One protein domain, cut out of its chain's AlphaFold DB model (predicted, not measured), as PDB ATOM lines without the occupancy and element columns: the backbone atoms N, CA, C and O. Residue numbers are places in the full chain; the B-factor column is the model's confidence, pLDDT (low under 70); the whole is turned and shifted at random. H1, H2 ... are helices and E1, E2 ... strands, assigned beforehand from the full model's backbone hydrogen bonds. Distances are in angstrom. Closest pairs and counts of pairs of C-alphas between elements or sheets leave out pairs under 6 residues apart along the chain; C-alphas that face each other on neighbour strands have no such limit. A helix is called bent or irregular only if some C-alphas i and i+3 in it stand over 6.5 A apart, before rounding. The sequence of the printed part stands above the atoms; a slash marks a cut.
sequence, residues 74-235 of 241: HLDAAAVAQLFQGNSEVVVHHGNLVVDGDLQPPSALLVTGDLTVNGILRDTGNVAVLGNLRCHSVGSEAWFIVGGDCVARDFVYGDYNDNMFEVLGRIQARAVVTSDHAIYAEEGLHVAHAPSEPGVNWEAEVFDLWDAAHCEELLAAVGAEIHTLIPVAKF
ATOM      1  N   HIS A  74     156.898  87.064 153.861       98.69
ATOM      2  CA  HIS A  74     157.893  87.557 154.804       98.69
ATOM      3  C   HIS A  74     159.025  88.189 153.996       98.69
ATOM      4  O   HIS A  74     159.599  87.522 153.134       98.69
ATOM      5  N   LEU A  75     159.288  89.477 154.220       98.06
ATOM      6  CA  LEU A  75     160.246  90.288 153.471       98.06
ATOM      7  C   LEU A  75     161.142  91.098 154.411       98.06
ATOM      8  O   LEU A  75     160.710  91.495 155.486       98.06
ATOM      9  N   ASP A  76     162.349  91.438 153.970       98.56
ATOM     10  CA  ASP A  76     163.076  92.573 154.542       98.56
ATOM     11  C   ASP A  76     162.369  93.888 154.166       98.56
ATOM     12  O   ASP A  76     161.827  94.011 153.062       98.56
ATOM     13  N   ALA A  77     162.434  94.909 155.024       97.56
ATOM     14  CA  ALA A  77     161.844  96.227 154.759       97.56
ATOM     15  C   ALA A  77     162.314  96.833 153.425       97.56
ATOM     16  O   ALA A  77     161.516  97.382 152.665       97.56
ATOM     17  N   ALA A  78     163.590  96.642 153.077       96.38
ATOM     18  CA  ALA A  78     164.159  97.096 151.807       96.38
ATOM     19  C   ALA A  78     163.515  96.441 150.567       96.38
ATOM     20  O   ALA A  78     163.617  96.977 149.463       96.38
ATOM     21  N   ALA A  79     162.856  95.291 150.728       97.44
ATOM     22  CA  ALA A  79     162.186  94.573 149.651       97.44
ATOM     23  C   ALA A  79     160.700  94.939 149.511       97.44
ATOM     24  O   ALA A  79     160.076  94.509 148.542       97.44
ATOM     25  N   VAL A  80     160.117  95.753 150.404       97.06
ATOM     26  CA  VAL A  80     158.684  96.114 150.351       97.06
ATOM     27  C   VAL A  80     158.302  96.819 149.047       97.06
ATOM     28  O   VAL A  80     157.192  96.624 148.557       97.06
ATOM     29  N   ALA A  81     159.235  97.524 148.399       96.12
ATOM     30  CA  ALA A  81     159.018  98.136 147.085       96.12
ATOM     31  C   ALA A  81     158.578  97.135 145.996       96.12
ATOM     32  O   ALA A  81     157.952  97.509 145.007       96.12
ATOM     33  N   GLN A  82     158.831  95.834 146.175       96.62
ATOM     34  CA  GLN A  82     158.326  94.812 145.256       96.62
ATOM     35  C   GLN A  82     156.792  94.677 145.276       96.62
ATOM     36  O   GLN A  82     156.235  94.007 144.404       96.62
ATOM     37  N   LEU A  83     156.118  95.225 146.289       97.69
ATOM     38  CA  LEU A  83     154.667  95.193 146.487       97.69
ATOM     39  C   LEU A  83     153.958  96.443 145.942       97.69
ATOM     40  O   LEU A  83     152.734  96.534 146.042       97.69
ATOM     41  N   PHE A  84     154.703  97.378 145.345       97.88
ATOM     42  CA  PHE A  84     154.130  98.502 144.606       97.88
ATOM     43  C   PHE A  84     153.232  98.012 143.474       97.88
ATOM     44  O   PHE A  84     153.551  97.022 142.808       97.88
ATOM     45  N   GLN A  85     152.113  98.695 143.254       96.62
ATOM     46  CA  GLN A  85     151.123  98.315 142.251       96.62
ATOM     47  C   GLN A  85     151.167  99.240 141.034       96.62
ATOM     48  O   GLN A  85     151.121 100.463 141.145       96.62
ATOM     49  N   GLY A  86     151.216  98.646 139.842       93.25
ATOM     50  CA  GLY A  86     151.304  99.403 138.599       93.25
ATOM     51  C   GLY A  86     152.519 100.335 138.569       93.25
ATOM     52  O   GLY A  86     153.646  99.901 138.793       93.25
ATOM     53  N   ASN A  87     152.271 101.610 138.276       93.94
ATOM     54  CA  ASN A  87     153.265 102.685 138.255       93.94
ATOM     55  C   ASN A  87     153.194 103.586 139.504       93.94
ATOM     56  O   ASN A  87     153.755 104.681 139.477       93.94
ATOM     57  N   SER A  88     152.471 103.179 140.552       95.06
ATOM     58  CA  SER A  88     152.385 103.925 141.808       95.06
ATOM     59  C   SER A  88     153.360 103.373 142.849       95.06
ATOM     60  O   SER A  88     153.948 102.307 142.675       95.06
ATOM     61  N   GLU A  89     153.500 104.094 143.958       96.12
ATOM     62  CA  GLU A  89     154.240 103.639 145.139       96.12
ATOM     63  C   GLU A  89     153.297 103.118 146.243       96.12
ATOM     64  O   GLU A  89     153.706 102.934 147.388       96.12
ATOM     65  N   VAL A  90     152.023 102.869 145.903       97.19
ATOM     66  CA  VAL A  90     151.041 102.277 146.820       97.19
ATOM     67  C   VAL A  90     151.406 100.815 147.052       97.19
ATOM     68  O   VAL A  90     151.467 100.012 146.114       97.19
ATOM     69  N   VAL A  91     151.637 100.461 148.312       98.12
ATOM     70  CA  VAL A  91     151.967  99.100 148.733       98.12
ATOM     71  C   VAL A  91     150.670  98.335 148.964       98.12
ATOM     72  O   VAL A  91     149.894  98.683 149.849       98.12
ATOM     73  N   VAL A  92     150.448  97.260 148.207       98.31
ATOM     74  CA  VAL A  92     149.302  96.363 148.423       98.31
ATOM     75  C   VAL A  92     149.786  94.934 148.598       98.31
ATOM     76  O   VAL A  92     150.475  94.388 147.734       98.31
ATOM     77  N   HIS A  93     149.366  94.307 149.695       98.56
ATOM     78  CA  HIS A  93     149.571  92.889 149.940       98.56
ATOM     79  C   HIS A  93     148.268  92.177 150.296       98.56
ATOM     80  O   HIS A  93     147.584  92.530 151.258       98.56
ATOM     81  N   HIS A  94     147.946  91.135 149.528       98.44
ATOM     82  CA  HIS A  94     146.789  90.286 149.775       98.44
ATOM     83  C   HIS A  94     147.192  89.008 150.530       98.44
ATOM     84  O   HIS A  94     147.575  88.010 149.921       98.44
ATOM     85  N   GLY A  95     147.106  89.052 151.860       98.69
ATOM     86  CA  GLY A  95     147.478  87.985 152.795       98.69
ATOM     87  C   GLY A  95     148.152  88.552 154.042       98.69
ATOM     88  O   GLY A  95     148.135  89.768 154.251       98.69
ATOM     89  N   ASN A  96     148.742  87.687 154.865       98.94
ATOM     90  CA  ASN A  96     149.553  88.124 156.000       98.94
ATOM     91  C   ASN A  96     150.918  88.621 155.510       98.94
ATOM     92  O   ASN A  96     151.492  88.056 154.572       98.94
ATOM     93  N   LEU A  97     151.443  89.660 156.154       98.88
ATOM     94  CA  LEU A  97     152.739  90.244 155.831       98.88
ATOM     95  C   LEU A  97     153.617  90.331 157.078       98.88
ATOM     96  O   LEU A  97     153.235  90.936 158.077       98.88
ATOM     97  N   VAL A  98     154.821  89.775 156.990       98.94
ATOM     98  CA  VAL A  98     155.898  89.978 157.962       98.94
ATOM     99  C   VAL A  98     156.997  90.808 157.304       98.94
ATOM    100  O   VAL A  98     157.449  90.480 156.206       98.94
ATOM    101  N   VAL A  99     157.426  91.878 157.966       98.88
ATOM    102  CA  VAL A  99     158.503  92.758 157.509       98.88
ATOM    103  C   VAL A  99     159.609  92.808 158.555       98.88
ATOM    104  O   VAL A  99     159.356  93.174 159.701       98.88
ATOM    105  N   ASP A 100     160.833  92.465 158.162       98.81
ATOM    106  CA  ASP A 100     162.018  92.617 159.004       98.81
ATOM    107  C   ASP A 100     162.625  94.016 158.854       98.81
ATOM    108  O   ASP A 100     163.012  94.428 157.758       98.81
ATOM    109  N   GLY A 101     162.732  94.738 159.973       98.56
ATOM    110  CA  GLY A 101     163.235  96.111 160.031       98.56
ATOM    111  C   GLY A 101     162.136  97.173 160.065       98.56
ATOM    112  O   GLY A 101     160.944  96.869 160.105       98.56
ATOM    113  N   ASP A 102     162.563  98.436 160.087       98.50
ATOM    114  CA  ASP A 102     161.660  99.585 160.112       98.50
ATOM    115  C   ASP A 102     160.940  99.732 158.771       98.50
ATOM    116  O   ASP A 102     161.557  99.671 157.705       98.50
ATOM    117  N   LEU A 103     159.628  99.949 158.829       98.56
ATOM    118  CA  LEU A 103     158.771 100.094 157.666       98.56
ATOM    119  C   LEU A 103     158.254 101.529 157.584       98.56
ATOM    120  O   LEU A 103     157.488 101.972 158.433       98.56
ATOM    121  N   GLN A 104     158.634 102.220 156.516       97.75
ATOM    122  CA  GLN A 104     158.048 103.495 156.128       97.75
ATOM    123  C   GLN A 104     157.611 103.398 154.663       97.75
ATOM    124  O   GLN A 104     158.440 103.583 153.767       97.75
ATOM    125  N   PRO A 105     156.353 103.004 154.389       94.69
ATOM    126  CA  PRO A 105     155.825 103.001 153.031       94.69
ATOM    127  C   PRO A 105     155.906 104.428 152.476       94.69
ATOM    128  O   PRO A 105     155.618 105.352 153.222       94.69
ATOM    129  N   PRO A 106     156.287 104.633 151.205       93.69
ATOM    130  CA  PRO A 106     156.397 105.976 150.614       93.69
ATOM    131  C   PRO A 106     155.038 106.620 150.277       93.69
ATOM    132  O   PRO A 106     154.969 107.789 149.906       93.69
ATOM    133  N   SER A 107     153.955 105.847 150.355       95.81
ATOM    134  CA  SER A 107     152.586 106.253 150.044       95.81
ATOM    135  C   SER A 107     151.622 105.405 150.886       95.81
ATOM    136  O   SER A 107     151.962 104.993 151.993       95.81
ATOM    137  N   ALA A 108     150.427 105.118 150.374       97.38
ATOM    138  CA  ALA A 108     149.456 104.271 151.049       97.38
ATOM    139  C   ALA A 108     149.927 102.811 151.203       97.38
ATOM    140  O   ALA A 108     150.610 102.260 150.331       97.38
ATOM    141  N   LEU A 109     149.501 102.172 152.295       98.38
ATOM    142  CA  LEU A 109     149.756 100.763 152.606       98.38
ATOM    143  C   LEU A 109     148.439 100.022 152.852       98.38
ATOM    144  O   LEU A 109     147.668 100.383 153.736       98.38
ATOM    145  N   LEU A 110     148.220  98.930 152.123       98.75
ATOM    146  CA  LEU A 110     147.112  98.004 152.332       98.75
ATOM    147  C   LEU A 110     147.635  96.587 152.577       98.75
ATOM    148  O   LEU A 110     148.289  96.002 151.711       98.75
ATOM    149  N   VAL A 111     147.281  96.005 153.723       98.88
ATOM    150  CA  VAL A 111     147.519  94.591 154.044       98.88
ATOM    151  C   VAL A 111     146.189  93.936 154.382       98.88
ATOM    152  O   VAL A 111     145.522  94.305 155.346       98.88
ATOM    153  N   THR A 112     145.782  92.941 153.596       98.88
ATOM    154  CA  THR A 112     144.485  92.290 153.822       98.88
ATOM    155  C   THR A 112     144.518  91.240 154.928       98.88
ATOM    156  O   THR A 112     143.490  90.640 155.201       98.88
ATOM    157  N   GLY A 113     145.666  90.904 155.500       98.81
ATOM    158  CA  GLY A 113     145.797  89.968 156.618       98.81
ATOM    159  C   GLY A 113     146.340  90.663 157.860       98.81
ATOM    160  O   GLY A 113     146.150  91.866 158.040       98.81
ATOM    161  N   ASP A 114     147.035  89.895 158.689       98.94
ATOM    162  CA  ASP A 114     147.842  90.433 159.779       98.94
ATOM    163  C   ASP A 114     149.123  91.079 159.223       98.94
ATOM    164  O   ASP A 114     149.751  90.551 158.299       98.94
ATOM    165  N   LEU A 115     149.535  92.199 159.817       98.94
ATOM    166  CA  LEU A 115     150.814  92.853 159.556       98.94
ATOM    167  C   LEU A 115     151.709  92.731 160.791       98.94
ATOM    168  O   LEU A 115     151.367  93.203 161.872       98.94
ATOM    169  N   THR A 116     152.883  92.126 160.627       98.94
ATOM    170  CA  THR A 116     153.956  92.148 161.627       98.94
ATOM    171  C   THR A 116     155.144  92.929 161.082       98.94
ATOM    172  O   THR A 116     155.699  92.559 160.054       98.94
ATOM    173  N   VAL A 117     155.561  93.978 161.781       98.88
ATOM    174  CA  VAL A 117     156.776  94.749 161.487       98.88
ATOM    175  C   VAL A 117     157.760  94.527 162.631       98.88
ATOM    176  O   VAL A 117     157.534  94.980 163.750       98.88
ATOM    177  N   ASN A 118     158.874  93.845 162.383       98.69
ATOM    178  CA  ASN A 118     159.937  93.640 163.374       98.69
ATOM    179  C   ASN A 118     160.822  94.900 163.481       98.69
ATOM    180  O   ASN A 118     162.042  94.848 163.318       98.69
ATOM    181  N   GLY A 119     160.175  96.042 163.716       98.62
ATOM    182  CA  GLY A 119     160.719  97.394 163.637       98.62
ATOM    183  C   GLY A 119     159.652  98.445 163.947       98.62
ATOM    184  O   GLY A 119     158.573  98.126 164.464       98.62
ATOM    185  N   ILE A 120     159.967  99.701 163.652       98.62
ATOM    186  CA  ILE A 120     159.039 100.831 163.747       98.62
ATOM    187  C   ILE A 120     158.243 100.936 162.442       98.62
ATOM    188  O   ILE A 120     158.834 100.948 161.364       98.62
ATOM    189  N   LEU A 121     156.919 101.048 162.537       98.69
ATOM    190  CA  LEU A 121     156.055 101.423 161.418       98.69
ATOM    191  C   LEU A 121     155.789 102.931 161.459       98.69
ATOM    192  O   LEU A 121     155.321 103.441 162.474       98.69
ATOM    193  N   ARG A 122     156.082 103.637 160.368       97.69
ATOM    194  CA  ARG A 122     155.708 105.044 160.180       97.69
ATOM    195  C   ARG A 122     154.958 105.197 158.874       97.69
ATOM    196  O   ARG A 122     155.468 104.762 157.844       97.69
ATOM    197  N   ASP A 123     153.788 105.807 158.891       95.44
ATOM    198  CA  ASP A 123     153.129 106.168 157.642       95.44
ATOM    199  C   ASP A 123     153.703 107.439 157.011       95.44
ATOM    200  O   ASP A 123     154.334 108.276 157.652       95.44
ATOM    201  N   THR A 124     153.493 107.547 155.702       92.25
ATOM    202  CA  THR A 124     153.594 108.802 154.942       92.25
ATOM    203  C   THR A 124     152.328 109.041 154.110       92.25
ATOM    204  O   THR A 124     152.325 109.841 153.174       92.25
ATOM    205  N   GLY A 125     151.270 108.280 154.392       94.19
ATOM    206  CA  GLY A 125     150.025 108.199 153.641       94.19
ATOM    207  C   GLY A 125     149.100 107.158 154.268       94.19
ATOM    208  O   GLY A 125     149.492 106.447 155.186       94.19
ATOM    209  N   ASN A 126     147.867 107.059 153.780       97.06
ATOM    210  CA  ASN A 126     146.837 106.265 154.452       97.06
ATOM    211  C   ASN A 126     147.204 104.775 154.579       97.06
ATOM    212  O   ASN A 126     147.680 104.152 153.625       97.06
ATOM    213  N   VAL A 127     146.923 104.185 155.740       98.44
ATOM    214  CA  VAL A 127     147.214 102.778 156.042       98.44
ATOM    215  C   VAL A 127     145.935 102.024 156.378       98.44
ATOM    216  O   VAL A 127     145.109 102.490 157.157       98.44
ATOM    217  N   ALA A 128     145.787 100.825 155.821       98.75
ATOM    218  CA  ALA A 128     144.741  99.882 156.189       98.75
ATOM    219  C   ALA A 128     145.330  98.479 156.393       98.75
ATOM    220  O   ALA A 128     145.832  97.846 155.459       98.75
ATOM    221  N   VAL A 129     145.222  97.966 157.617       98.88
ATOM    222  CA  VAL A 129     145.524  96.575 157.971       98.88
ATOM    223  C   VAL A 129     144.211  95.911 158.356       98.88
ATOM    224  O   VAL A 129     143.608  96.262 159.361       98.88
ATOM    225  N   LEU A 130     143.731  94.954 157.564       98.81
ATOM    226  CA  LEU A 130     142.418  94.343 157.811       98.81
ATOM    227  C   LEU A 130     142.439  93.267 158.913       98.81
ATOM    228  O   LEU A 130     141.389  92.721 159.255       98.81
ATOM    229  N   GLY A 131     143.623  92.867 159.370       98.81
ATOM    230  CA  GLY A 131     143.832  91.971 160.505       98.81
ATOM    231  C   GLY A 131     144.452  92.708 161.688       98.81
ATOM    232  O   GLY A 131     144.185  93.886 161.917       98.81
ATOM    233  N   ASN A 132     145.298  92.001 162.429       98.94
ATOM    234  CA  ASN A 132     146.043  92.539 163.561       98.94
ATOM    235  C   ASN A 132     147.334  93.223 163.101       98.94
ATOM    236  O   ASN A 132     147.993  92.767 162.163       98.94
ATOM    237  N   LEU A 133     147.747  94.254 163.833       98.94
ATOM    238  CA  LEU A 133     149.052  94.893 163.699       98.94
ATOM    239  C   LEU A 133     149.948  94.494 164.876       98.94
ATOM    240  O   LEU A 133     149.577  94.639 166.039       98.94
ATOM    241  N   ARG A 134     151.159  94.020 164.585       98.94
ATOM    242  CA  ARG A 134     152.223  93.802 165.572       98.94
ATOM    243  C   ARG A 134     153.460  94.575 165.152       98.94
ATOM    244  O   ARG A 134     153.919  94.414 164.026       98.94
ATOM    245  N   CYS A 135     154.018  95.388 166.038       98.88
ATOM    246  CA  CYS A 135     155.236  96.139 165.739       98.88
ATOM    247  C   CYS A 135     156.093  96.396 166.982       98.88
ATOM    248  O   CYS A 135     155.682  96.093 168.103       98.88
ATOM    249  N   HIS A 136     157.299  96.945 166.804       98.62
ATOM    250  CA  HIS A 136     158.026  97.522 167.938       98.62
ATOM    251  C   HIS A 136     157.336  98.808 168.384       98.62
ATOM    252  O   HIS A 136     156.913  98.903 169.528       98.62
ATOM    253  N   SER A 137     157.144  99.732 167.448       98.75
ATOM    254  CA  SER A 137     156.397 100.967 167.661       98.75
ATOM    255  C   SER A 137     155.660 101.368 166.392       98.75
ATOM    256  O   SER A 137     156.056 100.963 165.297       98.75
ATOM    257  N   VAL A 138     154.649 102.219 166.534       98.44
ATOM    258  CA  VAL A 138     153.957 102.861 165.412       98.44
ATOM    259  C   VAL A 138     153.926 104.373 165.616       98.44
ATOM    260  O   VAL A 138     153.682 104.841 166.727       98.44
ATOM    261  N   GLY A 139     154.228 105.123 164.560       97.44
ATOM    262  CA  GLY A 139     154.080 106.575 164.500       97.44
ATOM    263  C   GLY A 139     153.156 106.945 163.349       97.44
ATOM    264  O   GLY A 139     153.413 106.484 162.237       97.44
ATOM    265  N   SER A 140     152.129 107.746 163.626       96.62
ATOM    266  CA  SER A 140     151.073 108.074 162.670       96.62
ATOM    267  C   SER A 140     150.833 109.566 162.509       96.62
ATOM    268  O   SER A 140     150.791 110.298 163.494       96.62
ATOM    269  N   GLU A 141     150.653 109.984 161.256       94.62
ATOM    270  CA  GLU A 141     150.233 111.334 160.848       94.62
ATOM    271  C   GLU A 141     149.025 111.288 159.883       94.62
ATOM    272  O   GLU A 141     148.298 112.272 159.720       94.62
ATOM    273  N   ALA A 142     148.788 110.145 159.229       93.50
ATOM    274  CA  ALA A 142     147.733 109.933 158.236       93.50
ATOM    275  C   ALA A 142     146.482 109.238 158.810       93.50
ATOM    276  O   ALA A 142     146.380 108.973 160.005       93.50
ATOM    277  N   TRP A 143     145.503 108.928 157.947       96.06
ATOM    278  CA  TRP A 143     144.434 107.998 158.321       96.06
ATOM    279  C   TRP A 143     145.005 106.587 158.416       96.06
ATOM    280  O   TRP A 143     145.507 106.052 157.423       96.06
ATOM    281  N   PHE A 144     144.873 105.964 159.580       98.06
ATOM    282  CA  PHE A 144     145.394 104.628 159.833       98.06
ATOM    283  C   PHE A 144     144.288 103.765 160.433       98.06
ATOM    284  O   PHE A 144     143.828 104.040 161.531       98.06
ATOM    285  N   ILE A 145     143.895 102.693 159.738       98.69
ATOM    286  CA  ILE A 145     142.939 101.703 160.251       98.69
ATOM    287  C   ILE A 145     143.622 100.358 160.509       98.69
ATOM    288  O   ILE A 145     144.270  99.795 159.619       98.69
ATOM    289  N   VAL A 146     143.393  99.794 161.696       98.88
ATOM    290  CA  VAL A 146     143.655  98.381 162.016       98.88
ATOM    291  C   VAL A 146     142.330  97.695 162.343       98.88
ATOM    292  O   VAL A 146     141.617  98.099 163.255       98.88
ATOM    293  N   GLY A 147     141.990  96.649 161.592       98.69
ATOM    294  CA  GLY A 147     140.719  95.938 161.728       98.69
ATOM    295  C   GLY A 147     140.645  94.983 162.923       98.69
ATOM    296  O   GLY A 147     139.550  94.562 163.283       98.69
ATOM    297  N   GLY A 148     141.788  94.608 163.499       98.69
ATOM    298  CA  GLY A 148     141.896  93.806 164.720       98.69
ATOM    299  C   GLY A 148     142.655  94.540 165.825       98.69
ATOM    300  O   GLY A 148     142.557  95.756 165.954       98.69
ATOM    301  N   ASP A 149     143.447  93.800 166.601       98.88
ATOM    302  CA  ASP A 149     144.279  94.365 167.666       98.88
ATOM    303  C   ASP A 149     145.525  95.058 167.098       98.88
ATOM    304  O   ASP A 149     146.176  94.545 166.179       98.88
ATOM    305  N   CYS A 150     145.937  96.159 167.726       98.88
ATOM    306  CA  CYS A 150     147.264  96.740 167.552       98.88
ATOM    307  C   CYS A 150     148.127  96.461 168.787       98.88
ATOM    308  O   CYS A 150     147.883  96.982 169.872       98.88
ATOM    309  N   VAL A 151     149.180  95.660 168.622       98.88
ATOM    310  CA  VAL A 151     150.152  95.347 169.674       98.88
ATOM    311  C   VAL A 151     151.506  95.944 169.301       98.88
ATOM    312  O   VAL A 151     152.282  95.345 168.551       98.88
ATOM    313  N   ALA A 152     151.801  97.117 169.853       98.69
ATOM    314  CA  ALA A 152     153.131  97.706 169.821       98.69
ATOM    315  C   ALA A 152     153.924  97.201 171.034       98.69
ATOM    316  O   ALA A 152     153.443  97.234 172.166       98.69
ATOM    317  N   ARG A 153     155.150  96.714 170.826       98.44
ATOM    318  CA  ARG A 153     156.019  96.313 171.944       98.44
ATOM    319  C   ARG A 153     156.329  97.500 172.850       98.44
ATOM    320  O   ARG A 153     156.363  97.329 174.064       98.44
ATOM    321  N   ASP A 154     156.581  98.654 172.245       98.44
ATOM    322  CA  ASP A 154     157.083  99.851 172.890       98.44
ATOM    323  C   ASP A 154     156.036 100.966 172.842       98.44
ATOM    324  O   ASP A 154     155.319 101.151 173.822       98.44
ATOM    325  N   PHE A 155     155.886 101.686 171.730       98.56
ATOM    326  CA  PHE A 155     155.101 102.928 171.729       98.56
ATOM    327  C   PHE A 155     154.119 103.035 170.570       98.56
ATOM    328  O   PHE A 155     154.393 102.588 169.455       98.56
ATOM    329  N   VAL A 156     153.004 103.708 170.838       98.62
ATOM    330  CA  VAL A 156     152.108 104.264 169.822       98.62
ATOM    331  C   VAL A 156     152.218 105.781 169.900       98.62
ATOM    332  O   VAL A 156     152.083 106.342 170.985       98.62
ATOM    333  N   TYR A 157     152.468 106.430 168.769       98.06
ATOM    334  CA  TYR A 157     152.548 107.880 168.661       98.06
ATOM    335  C   TYR A 157     151.662 108.387 167.531       98.06
ATOM    336  O   TYR A 157     151.714 107.845 166.428       98.06
ATOM    337  N   GLY A 158     150.898 109.437 167.800       96.25
ATOM    338  CA  GLY A 158     150.214 110.219 166.780       96.25
ATOM    339  C   GLY A 158     150.695 111.671 166.785       96.25
ATOM    340  O   GLY A 158     150.841 112.265 167.855       96.25
ATOM    341  N   ASP A 159     150.908 112.249 165.607       93.56
ATOM    342  CA  ASP A 159     151.188 113.676 165.414       93.56
ATOM    343  C   ASP A 159     150.191 114.278 164.417       93.56
ATOM    344  O   ASP A 159     149.835 113.619 163.443       93.56
ATOM    345  N   TYR A 160     149.788 115.534 164.645       86.81
ATOM    346  CA  TYR A 160     148.941 116.341 163.749       86.81
ATOM    347  C   TYR A 160     147.437 115.967 163.706       86.81
ATOM    348  O   TYR A 160     147.075 114.798 163.725       86.81
ATOM    349  N   ASN A 161     146.534 116.956 163.612       83.56
ATOM    350  CA  ASN A 161     145.109 116.788 163.980       83.56
ATOM    351  C   ASN A 161     144.114 116.536 162.849       83.56
ATOM    352  O   ASN A 161     142.921 116.373 163.110       83.56
ATOM    353  N   ASP A 162     144.567 116.506 161.600       83.88
ATOM    354  CA  ASP A 162     143.651 116.371 160.464       83.88
ATOM    355  C   ASP A 162     143.181 114.918 160.236       83.88
ATOM    356  O   ASP A 162     142.217 114.695 159.498       83.88
ATOM    357  N   ASN A 163     143.836 113.931 160.861       90.00
ATOM    358  CA  ASN A 163     143.570 112.502 160.669       90.00
ATOM    359  C   ASN A 163     143.560 111.738 162.007       90.00
ATOM    360  O   ASN A 163     143.782 112.314 163.071       90.00
ATOM    361  N   MET A 164     143.297 110.430 161.943       93.00
ATOM    362  CA  MET A 164     143.150 109.576 163.122       93.00
ATOM    363  C   MET A 164     143.829 108.220 162.942       93.00
ATOM    364  O   MET A 164     143.754 107.614 161.865       93.00
ATOM    365  N   PHE A 165     144.387 107.712 164.042       97.38
ATOM    366  CA  PHE A 165     144.752 106.310 164.184       97.38
ATOM    367  C   PHE A 165     143.609 105.541 164.857       97.38
ATOM    368  O   PHE A 165     143.353 105.690 166.050       97.38
ATOM    369  N   GLU A 166     142.913 104.722 164.078       98.00
ATOM    370  CA  GLU A 166     141.711 103.996 164.463       98.00
ATOM    371  C   GLU A 166     141.957 102.481 164.490       98.00
ATOM    372  O   GLU A 166     142.372 101.860 163.505       98.00
ATOM    373  N   VAL A 167     141.680 101.862 165.633       98.69
ATOM    374  CA  VAL A 167     141.829 100.425 165.858       98.69
ATOM    375  C   VAL A 167     140.477  99.851 166.268       98.69
ATOM    376  O   VAL A 167     139.895 100.257 167.268       98.69
ATOM    377  N   LEU A 168     139.966  98.893 165.494       98.56
ATOM    378  CA  LEU A 168     138.659  98.274 165.755       98.56
ATOM    379  C   LEU A 168     138.707  97.193 166.849       98.56
ATOM    380  O   LEU A 168     137.668  96.696 167.269       98.56
ATOM    381  N   GLY A 169     139.907  96.802 167.280       98.50
ATOM    382  CA  GLY A 169     140.139  96.016 168.490       98.50
ATOM    383  C   GLY A 169     140.699  96.885 169.616       98.50
ATOM    384  O   GLY A 169     140.319  98.044 169.789       98.50
ATOM    385  N   ARG A 170     141.647  96.332 170.376       98.50
ATOM    386  CA  ARG A 170     142.379  97.079 171.417       98.50
ATOM    387  C   ARG A 170     143.747  97.545 170.934       98.50
ATOM    388  O   ARG A 170     144.378  96.913 170.081       98.50
ATOM    389  N   ILE A 171     144.265  98.577 171.588       98.81
ATOM    390  CA  ILE A 171     145.679  98.953 171.501       98.81
ATOM    391  C   ILE A 171     146.402  98.456 172.753       98.81
ATOM    392  O   ILE A 171     145.986  98.744 173.870       98.81
ATOM    393  N   GLN A 172     147.519  97.751 172.577       98.88
ATOM    394  CA  GLN A 172     148.442  97.400 173.654       98.88
ATOM    395  C   GLN A 172     149.827  97.989 173.368       98.88
ATOM    396  O   GLN A 172     150.387  97.746 172.298       98.88
ATOM    397  N   ALA A 173     150.382  98.729 174.330       98.75
ATOM    398  CA  ALA A 173     151.693  99.378 174.225       98.75
ATOM    399  C   ALA A 173     152.323  99.599 175.610       98.75
ATOM    400  O   ALA A 173     151.674  99.409 176.639       98.75
ATOM    401  N   ARG A 174     153.586 100.033 175.678       98.31
ATOM    402  CA  ARG A 174     154.152 100.542 176.940       98.31
ATOM    403  C   ARG A 174     153.606 101.924 177.267       98.31
ATOM    404  O   ARG A 174     153.275 102.156 178.422       98.31
ATOM    405  N   ALA A 175     153.481 102.790 176.267       98.44
ATOM    406  CA  ALA A 175     152.806 104.078 176.371       98.44
ATOM    407  C   ALA A 175     152.154 104.448 175.031       98.44
ATOM    408  O   ALA A 175     152.657 104.078 173.964       98.44
ATOM    409  N   VAL A 176     151.050 105.188 175.109       98.50
ATOM    410  CA  VAL A 176     150.400 105.844 173.971       98.50
ATOM    411  C   VAL A 176     150.612 107.343 174.135       98.50
ATOM    412  O   VAL A 176     150.423 107.881 175.226       98.50
ATOM    413  N   VAL A 177     151.056 108.001 173.070       97.62
ATOM    414  CA  VAL A 177     151.472 109.404 173.092       97.62
ATOM    415  C   VAL A 177     150.819 110.142 171.933       97.62
ATOM    416  O   VAL A 177     150.793 109.639 170.810       97.62
ATOM    417  N   THR A 178     150.339 111.350 172.185       95.81
ATOM    418  CA  THR A 178     149.786 112.226 171.158       95.81
ATOM    419  C   THR A 178     150.461 113.591 171.161       95.81
ATOM    420  O   THR A 178     150.879 114.102 172.198       95.81
ATOM    421  N   SER A 179     150.583 114.174 169.975       93.12
ATOM    422  CA  SER A 179     150.863 115.587 169.740       93.12
ATOM    423  C   SER A 179     149.771 116.104 168.809       93.12
ATOM    424  O   SER A 179     149.996 116.274 167.610       93.12
ATOM    425  N   ASP A 180     148.578 116.289 169.376       91.38
ATOM    426  CA  ASP A 180     147.369 116.716 168.662       91.38
ATOM    427  C   ASP A 180     146.932 115.741 167.559       91.38
ATOM    428  O   ASP A 180     146.518 116.159 166.495       91.38
ATOM    429  N   HIS A 181     147.039 114.432 167.781       93.19
ATOM    430  CA  HIS A 181     146.522 113.401 166.872       93.19
ATOM    431  C   HIS A 181     145.564 112.483 167.610       93.19
ATOM    432  O   HIS A 181     145.885 111.930 168.669       93.19
ATOM    433  N   ALA A 182     144.384 112.294 167.045       92.38
ATOM    434  CA  ALA A 182     143.381 111.466 167.674       92.38
ATOM    435  C   ALA A 182     143.750 109.976 167.527       92.38
ATOM    436  O   ALA A 182     144.178 109.520 166.464       92.38
ATOM    437  N   ILE A 183     143.616 109.216 168.617       96.50
ATOM    438  CA  ILE A 183     143.903 107.777 168.672       96.50
ATOM    439  C   ILE A 183     142.689 107.095 169.288       96.50
ATOM    440  O   ILE A 183     142.253 107.476 170.374       96.50
ATOM    441  N   TYR A 184     142.152 106.094 168.600       97.06
ATOM    442  CA  TYR A 184     140.957 105.373 169.013       97.06
ATOM    443  C   TYR A 184     141.173 103.870 169.002       97.06
ATOM    444  O   TYR A 184     141.774 103.318 168.080       97.06
ATOM    445  N   ALA A 185     140.634 103.218 170.027       98.06
ATOM    446  CA  ALA A 185     140.543 101.774 170.129       98.06
ATOM    447  C   ALA A 185     139.151 101.400 170.644       98.06
ATOM    448  O   ALA A 185     138.807 101.764 171.768       98.06
ATOM    449  N   GLU A 186     138.377 100.654 169.857       97.50
ATOM    450  CA  GLU A 186     137.017 100.215 170.225       97.50
ATOM    451  C   GLU A 186     137.016  99.432 171.549       97.50
ATOM    452  O   GLU A 186     136.173  99.645 172.420       97.50
ATOM    453  N   GLU A 187     138.002  98.548 171.737       97.25
ATOM    454  CA  GLU A 187     138.145  97.748 172.960       97.25
ATOM    455  C   GLU A 187     139.072  98.400 174.010       97.25
ATOM    456  O   GLU A 187     139.395  97.781 175.027       97.25
ATOM    457  N   GLY A 188     139.480  99.655 173.794       97.69
ATOM    458  CA  GLY A 188     140.252 100.460 174.741       97.69
ATOM    459  C   GLY A 188     141.779 100.312 174.666       97.69
ATOM    460  O   GLY A 188     142.346  99.558 173.865       97.69
ATOM    461  N   LEU A 189     142.458 101.083 175.524       98.44
ATOM    462  CA  LEU A 189     143.916 101.184 175.603       98.44
ATOM    463  C   LEU A 189     144.462 100.358 176.777       98.44
ATOM    464  O   LEU A 189     144.065 100.518 177.926       98.44
ATOM    465  N   HIS A 190     145.411  99.468 176.495       98.12
ATOM    466  CA  HIS A 190     146.080  98.614 177.475       98.12
ATOM    467  C   HIS A 190     147.558  99.001 177.561       98.12
ATOM    468  O   HIS A 190     148.406  98.450 176.850       98.12
ATOM    469  N   VAL A 191     147.863  99.962 178.431       98.50
ATOM    470  CA  VAL A 191     149.203 100.548 178.555       98.50
ATOM    471  C   VAL A 191     149.931 100.113 179.824       98.50
ATOM    472  O   VAL A 191     149.314  99.823 180.849       98.50
ATOM    473  N   ALA A 192     151.264 100.063 179.767       98.19
ATOM    474  CA  ALA A 192     152.092  99.855 180.959       98.19
ATOM    475  C   ALA A 192     152.267 101.146 181.778       98.19
ATOM    476  O   ALA A 192     152.423 101.088 182.999       98.19
ATOM    477  N   HIS A 193     152.246 102.292 181.098       98.25
ATOM    478  CA  HIS A 193     152.382 103.622 181.670       98.25
ATOM    479  C   HIS A 193     151.272 104.519 181.127       98.25
ATOM    480  O   HIS A 193     151.039 104.547 179.921       98.25
ATOM    481  N   ALA A 194     150.633 105.252 182.031       97.81
ATOM    482  CA  ALA A 194     149.620 106.263 181.762       97.81
ATOM    483  C   ALA A 194     149.989 107.530 182.555       97.81
ATOM    484  O   ALA A 194     150.685 107.397 183.575       97.81
ATOM    485  N   PRO A 195     149.561 108.722 182.111       97.44
ATOM    486  CA  PRO A 195     149.744 109.941 182.887       97.44
ATOM    487  C   PRO A 195     148.956 109.881 184.203       97.44
ATOM    488  O   PRO A 195     148.008 109.104 184.357       97.44
ATOM    489  N   SER A 196     149.371 110.680 185.183       96.94
ATOM    490  CA  SER A 196     148.715 110.734 186.494       96.94
ATOM    491  C   SER A 196     147.328 111.380 186.445       96.94
ATOM    492  O   SER A 196     146.449 110.999 187.221       96.94
ATOM    493  N   GLU A 197     147.123 112.303 185.508       95.19
ATOM    494  CA  GLU A 197     145.855 112.949 185.190       95.19
ATOM    495  C   GLU A 197     145.605 112.863 183.672       95.19
ATOM    496  O   GLU A 197     146.556 112.771 182.898       95.19
ATOM    497  N   PRO A 198     144.345 112.855 183.210       93.06
ATOM    498  CA  PRO A 198     144.043 112.819 181.784       93.06
ATOM    499  C   PRO A 198     144.377 114.154 181.103       93.06
ATOM    500  O   PRO A 198     144.134 115.230 181.657       93.06
ATOM    501  N   GLY A 199     144.849 114.080 179.856       85.38
ATOM    502  CA  GLY A 199     145.077 115.255 179.020       85.38
ATOM    503  C   GLY A 199     143.765 115.895 178.553       85.38
ATOM    504  O   GLY A 199     142.687 115.296 178.610       85.38
ATOM    505  N   VAL A 200     143.831 117.134 178.066       81.75
ATOM    506  CA  VAL A 200     142.627 117.859 177.635       81.75
ATOM    507  C   VAL A 200     142.142 117.304 176.291       81.75
ATOM    508  O   VAL A 200     142.760 117.550 175.265       81.75
ATOM    509  N   ASN A 201     140.978 116.640 176.301       83.69
ATOM    510  CA  ASN A 201     140.319 115.980 175.155       83.69
ATOM    511  C   ASN A 201     140.872 114.600 174.762       83.69
ATOM    512  O   ASN A 201     140.484 114.081 173.716       83.69
ATOM    513  N   TRP A 202     141.720 113.994 175.593       89.00
ATOM    514  CA  TRP A 202     142.304 112.683 175.312       89.00
ATOM    515  C   TRP A 202     141.796 111.615 176.279       89.00
ATOM    516  O   TRP A 202     141.344 111.919 177.385       89.00
ATOM    517  N   GLU A 203     141.889 110.356 175.854       88.00
ATOM    518  CA  GLU A 203     141.674 109.212 176.739       88.00
ATOM    519  C   GLU A 203     142.665 109.251 177.912       88.00
ATOM    520  O   GLU A 203     143.791 109.741 177.784       88.00
ATOM    521  N   ALA A 204     142.251 108.730 179.067       94.38
ATOM    522  CA  ALA A 204     143.009 108.870 180.312       94.38
ATOM    523  C   ALA A 204     144.391 108.195 180.271       94.38
ATOM    524  O   ALA A 204     145.286 108.559 181.029       94.38
ATOM    525  N   GLU A 205     144.576 107.220 179.387       97.31
ATOM    526  CA  GLU A 205     145.818 106.477 179.195       97.31
ATOM    527  C   GLU A 205     146.826 107.176 178.265       97.31
ATOM    528  O   GLU A 205     147.937 106.667 178.086       97.31
ATOM    529  N   VAL A 206     146.464 108.308 177.650       97.50
ATOM    530  CA  VAL A 206     147.256 108.957 176.596       97.50
ATOM    531  C   VAL A 206     148.089 110.111 177.156       97.50
ATOM    532  O   VAL A 206     147.564 111.085 177.693       97.50
ATOM    533  N   PHE A 207     149.409 110.040 176.969       97.31
ATOM    534  CA  PHE A 207     150.297 111.175 177.227       97.31
ATOM    535  C   PHE A 207     150.122 112.240 176.142       97.31
ATOM    536  O   PHE A 207     150.168 111.924 174.955       97.31
ATOM    537  N   ASP A 208     149.986 113.501 176.546       95.19
ATOM    538  CA  ASP A 208     149.798 114.640 175.655       95.19
ATOM    539  C   ASP A 208     151.089 115.453 175.650       95.19
ATOM    540  O   ASP A 208     151.508 115.964 176.687       95.19
ATOM    541  N   LEU A 209     151.743 115.567 174.496       93.81
ATOM    542  CA  LEU A 209     152.970 116.354 174.376       93.81
ATOM    543  C   LEU A 209     152.728 117.864 174.467       93.81
ATOM    544  O   LEU A 209     153.691 118.626 174.461       93.81
ATOM    545  N   TRP A 210     151.476 118.316 174.538       91.38
ATOM    546  CA  TRP A 210     151.142 119.708 174.836       91.38
ATOM    547  C   TRP A 210     151.009 119.988 176.339       91.38
ATOM    548  O   TRP A 210     150.882 121.149 176.736       91.38
ATOM    549  N   ASP A 211     151.100 118.956 177.181       92.50
ATOM    550  CA  ASP A 211     151.149 119.084 178.634       92.50
ATOM    551  C   ASP A 211     152.573 118.803 179.155       92.50
ATOM    552  O   ASP A 211     153.151 117.725 178.969       92.50
ATOM    553  N   ALA A 212     153.156 119.790 179.841       92.50
ATOM    554  CA  ALA A 212     154.500 119.690 180.406       92.50
ATOM    555  C   ALA A 212     154.611 118.614 181.494       92.50
ATOM    556  O   ALA A 212     155.629 117.924 181.560       92.50
ATOM    557  N   ALA A 213     153.566 118.421 182.304       94.44
ATOM    558  CA  ALA A 213     153.543 117.357 183.297       94.44
ATOM    559  C   ALA A 213     153.544 115.984 182.613       94.44
ATOM    560  O   ALA A 213     154.313 115.107 183.003       94.44
ATOM    561  N   HIS A 214     152.771 115.819 181.534       95.88
ATOM    562  CA  HIS A 214     152.759 114.573 180.761       95.88
ATOM    563  C   HIS A 214     154.131 114.296 180.135       95.88
ATOM    564  O   HIS A 214     154.595 113.157 180.160       95.88
ATOM    565  N   CYS A 215     154.817 115.323 179.623       95.00
ATOM    566  CA  CYS A 215     156.178 115.193 179.097       95.00
ATOM    567  C   CYS A 215     157.177 114.719 180.166       95.00
ATOM    568  O   CYS A 215     157.948 113.785 179.920       95.00
ATOM    569  N   GLU A 216     157.161 115.337 181.350       95.25
ATOM    570  CA  GLU A 216     158.025 114.955 182.472       95.25
ATOM    571  C   GLU A 216     157.742 113.523 182.947       95.25
ATOM    572  O   GLU A 216     158.671 112.730 183.132       95.25
ATOM    573  N   GLU A 217     156.466 113.168 183.107       97.31
ATOM    574  CA  GLU A 217     156.033 111.838 183.537       97.31
ATOM    575  C   GLU A 217     156.392 110.756 182.518       97.31
ATOM    576  O   GLU A 217     156.917 109.704 182.896       97.31
ATOM    577  N   LEU A 218     156.175 111.021 181.226       97.06
ATOM    578  CA  LEU A 218     156.541 110.111 180.147       97.06
ATOM    579  C   LEU A 218     158.048 109.836 180.169       97.06
ATOM    580  O   LEU A 218     158.468 108.677 180.206       97.06
ATOM    581  N   LEU A 219     158.874 110.885 180.217       96.50
ATOM    582  CA  LEU A 219     160.331 110.746 180.281       96.50
ATOM    583  C   LEU A 219     160.792 110.036 181.561       96.50
ATOM    584  O   LEU A 219     161.751 109.264 181.513       96.50
ATOM    585  N   ALA A 220     160.114 110.236 182.690       97.00
ATOM    586  CA  ALA A 220     160.401 109.503 183.920       97.00
ATOM    587  C   ALA A 220     160.029 108.010 183.819       97.00
ATOM    588  O   ALA A 220     160.737 107.164 184.371       97.00
ATOM    589  N   ALA A 221     158.940 107.684 183.119       96.69
ATOM    590  CA  ALA A 221     158.416 106.329 182.989       96.69
ATOM    591  C   ALA A 221     159.200 105.472 181.984       96.69
ATOM    592  O   ALA A 221     159.480 104.302 182.259       96.69
ATOM    593  N   VAL A 222     159.546 106.040 180.826       96.31
ATOM    594  CA  VAL A 222     160.134 105.285 179.704       96.31
ATOM    595  C   VAL A 222     161.552 105.746 179.352       96.31
ATOM    596  O   VAL A 222     162.318 105.016 178.733       96.31
ATOM    597  N   GLY A 223     161.985 106.918 179.817       94.62
ATOM    598  CA  GLY A 223     163.324 107.429 179.538       94.62
ATOM    599  C   GLY A 223     163.528 107.844 178.079       94.62
ATOM    600  O   GLY A 223     162.592 108.027 177.306       94.62
ATOM    601  N   ALA A 224     164.795 107.988 177.684       92.56
ATOM    602  CA  ALA A 224     165.186 108.548 176.386       92.56
ATOM    603  C   ALA A 224     164.890 107.641 175.173       92.56
ATOM    604  O   ALA A 224     165.087 108.057 174.034       92.56
ATOM    605  N   GLU A 225     164.443 106.404 175.386       93.12
ATOM    606  CA  GLU A 225     164.104 105.487 174.292       93.12
ATOM    607  C   GLU A 225     162.884 105.962 173.487       93.12
ATOM    608  O   GLU A 225     162.784 105.643 172.307       93.12
ATOM    609  N   ILE A 226     162.004 106.788 174.073       95.25
ATOM    610  CA  ILE A 226     160.886 107.404 173.345       95.25
ATOM    611  C   ILE A 226     161.378 108.211 172.136       95.25
ATOM    612  O   ILE A 226     160.675 108.340 171.134       95.25
ATOM    613  N   HIS A 227     162.633 108.673 172.174       94.81
ATOM    614  CA  HIS A 227     163.242 109.436 171.095       94.81
ATOM    615  C   HIS A 227     163.617 108.619 169.857       94.81
ATOM    616  O   HIS A 227     163.972 109.202 168.833       94.81
ATOM    617  N   THR A 228     163.491 107.287 169.890       91.94
ATOM    618  CA  THR A 228     163.510 106.493 168.650       91.94
ATOM    619  C   THR A 228     162.246 106.718 167.823       91.94
ATOM    620  O   THR A 228     162.267 106.524 166.607       91.94
ATOM    621  N   LEU A 229     161.145 107.117 168.473       93.38
ATOM    622  CA  LEU A 229     159.857 107.382 167.843       93.38
ATOM    623  C   LEU A 229     159.591 108.885 167.669       93.38
ATOM    624  O   LEU A 229     159.214 109.295 166.570       93.38
ATOM    625  N   ILE A 230     159.844 109.683 168.710       93.31
ATOM    626  CA  ILE A 230     159.442 111.092 168.817       93.31
ATOM    627  C   ILE A 230     160.679 112.003 168.935       93.31
ATOM    628  O   ILE A 230     161.441 111.872 169.896       93.31
ATOM    629  N   PRO A 231     160.907 112.961 168.019       89.69
ATOM    630  CA  PRO A 231     162.065 113.852 168.095       89.69
ATOM    631  C   PRO A 231     162.144 114.618 169.425       89.69
ATOM    632  O   PRO A 231     161.134 115.129 169.898       89.69
ATOM    633  N   VAL A 232     163.350 114.783 169.986       88.25
ATOM    634  CA  VAL A 232     163.579 115.538 171.244       88.25
ATOM    635  C   VAL A 232     162.948 116.935 171.198       88.25
ATOM    636  O   VAL A 232     162.297 117.345 172.147       88.25
ATOM    637  N   ALA A 233     163.035 117.616 170.051       86.88
ATOM    638  CA  ALA A 233     162.487 118.959 169.863       86.88
ATOM    639  C   ALA A 233     160.963 119.072 170.095       86.88
ATOM    640  O   ALA A 233     160.474 120.177 170.310       86.88
ATOM    641  N   LYS A 234     160.208 117.963 170.052       85.38
ATOM    642  CA  LYS A 234     158.772 117.949 170.386       85.38
ATOM    643  C   LYS A 234     158.513 118.098 171.888       85.38
ATOM    644  O   LYS A 234     157.448 118.568 172.251       85.38
ATOM    645  N   PHE A 235     159.482 117.751 172.735       84.38
ATOM    646  CA  PHE A 235     159.400 117.932 174.188       84.38
ATOM    647  C   PHE A 235     159.817 119.352 174.611       84.38
ATOM    648  O   PHE A 235     159.295 119.886 175.584       84.38
TER     649      PHE A 235
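AT A GLANCE: This is residues 74 to 235 of the 241 residues of an uncharacterized protein of Stenotrophomonas sp. 278 (UniProt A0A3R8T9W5). What shape does the model make? It winds in stacked turns, a solenoid of short strands with three sides: a nearly flat wall of E2, E4, E6, E8, E11 and E14 is one side, and a branched sheet, bent within E5 and E7, makes the other two. H1 stands at one end of the stack, and H2 packs on the outside of the bent sheet near the other end, over E10 and E16. What is it built of? The printed part has 162 residues with two named helices and sixteen named strands, in the order E1, H1, E2 to E16, H2, and its class is mixed, helices and strands. The flat wall runs E2, E4, E6, E8, E11, E14, all parallel, and the neighbour pairs of the ten-strand sheet, branched at E7, are parallel too. How large is it? It is compact, with a radius of gyration of the C-alphas of 15.2 A, and elongated in outline, spanning 48 by 30 by 26 A.

IN THESE COORDINATES: Where do the first elements lie? E1, residues 74 to 76, begins at C-alpha 74 at (157.893, 87.557, 154.804). H1, residues 77 to 83, is irregular, with C-alphas 78 and 81 7.1 A apart. E2 is residues 91 to 93, E3 97 to 100 and E4 109 to 111. Which strands bend? E5, residues 115 to 122 and 13.2 A long, bends by 112 degrees at residue 119. After E6, residues 127 to 129, comes E7, residues 133 to 140, 13.4 A long, which bends by 109 degrees at residue 136. What follows? E8 is residues 144 to 146, E9 150 to 152, E10 155 to 159, E11 164 to 167 and E12 171 to 173. E13 is residues 175 to 179, 13.4 A long, E14 182 to 185, E15 189 to 191 and E16 206 to 208. Where does the last element end? H2, residues 212 to 228, 19.8 A long, ends at C-alpha 228 at (163.510, 106.493, 168.650). It is irregular, with C-alphas 221 and 224 9.7 A apart and a kink of 102 degrees near residue 222.

HOW THE PARTS SIT: How is the branched sheet joined? It is twisted; E3 has E1 on one side, with N 75 and O 98 within hydrogen-bond range at 2.9 A, and E5 on the other, with N 99 and O 116 at 2.8 A. E7 has E5 on one side, with N 117 and O 134 at 2.8 A, and on the other side E9, with N 151 and O 133 at 2.8 A, and E10, with N 140 and O 157 at 2.8 A. E9 and E12, E12 and E15, E10 and E13, and E13 and E16 are also parallel neighbours, with N 172 and O 150 at 2.8 A, N 190 and O 171 at 2.8 A, N 177 and O 156 at 2.9 A, and N 178 and O 207 at 2.8 A. How does the six-strand sheet stand to it? They form a sandwich, two sheets face to face, the facing parts 9.5 A centre to centre. In the six-strand sheet E2 and E14 are the edge strands, and N 93 of E2 and O 110 of E4 are 2.8 A apart. Where are the helices? H1 is on the branched sheet at a height of 8.3 A, over E1 and along it at 20 degrees on the local plane, and only grazes the six-strand sheet with residues 80 to 83. H2 is on the branched sheet at a height of 9.7 A, across E16 at 72 degrees on the local plane; the closest C-alphas of H2 and E16, those of His 214 and Phe 207, are 5.5 A apart. H1 has 0 of 3 O i to N i+4 pairs within hydrogen-bond range but 3 of 4 O i to N i+3 pairs, and H2 has 8 of 13 O i to N i+4 pairs.

THE WHOLE: How far does it reach? The two C-alphas farthest apart, those of Gly 86 and Ser 196, are 49.3 A apart. Are there cuts or long links? The printed part has no cut, and the link from E15 to E16, residues 192 to 205, is long. How confident is the model? The mean pLDDT of the printed part is 96.1, and no printed residue is under 70.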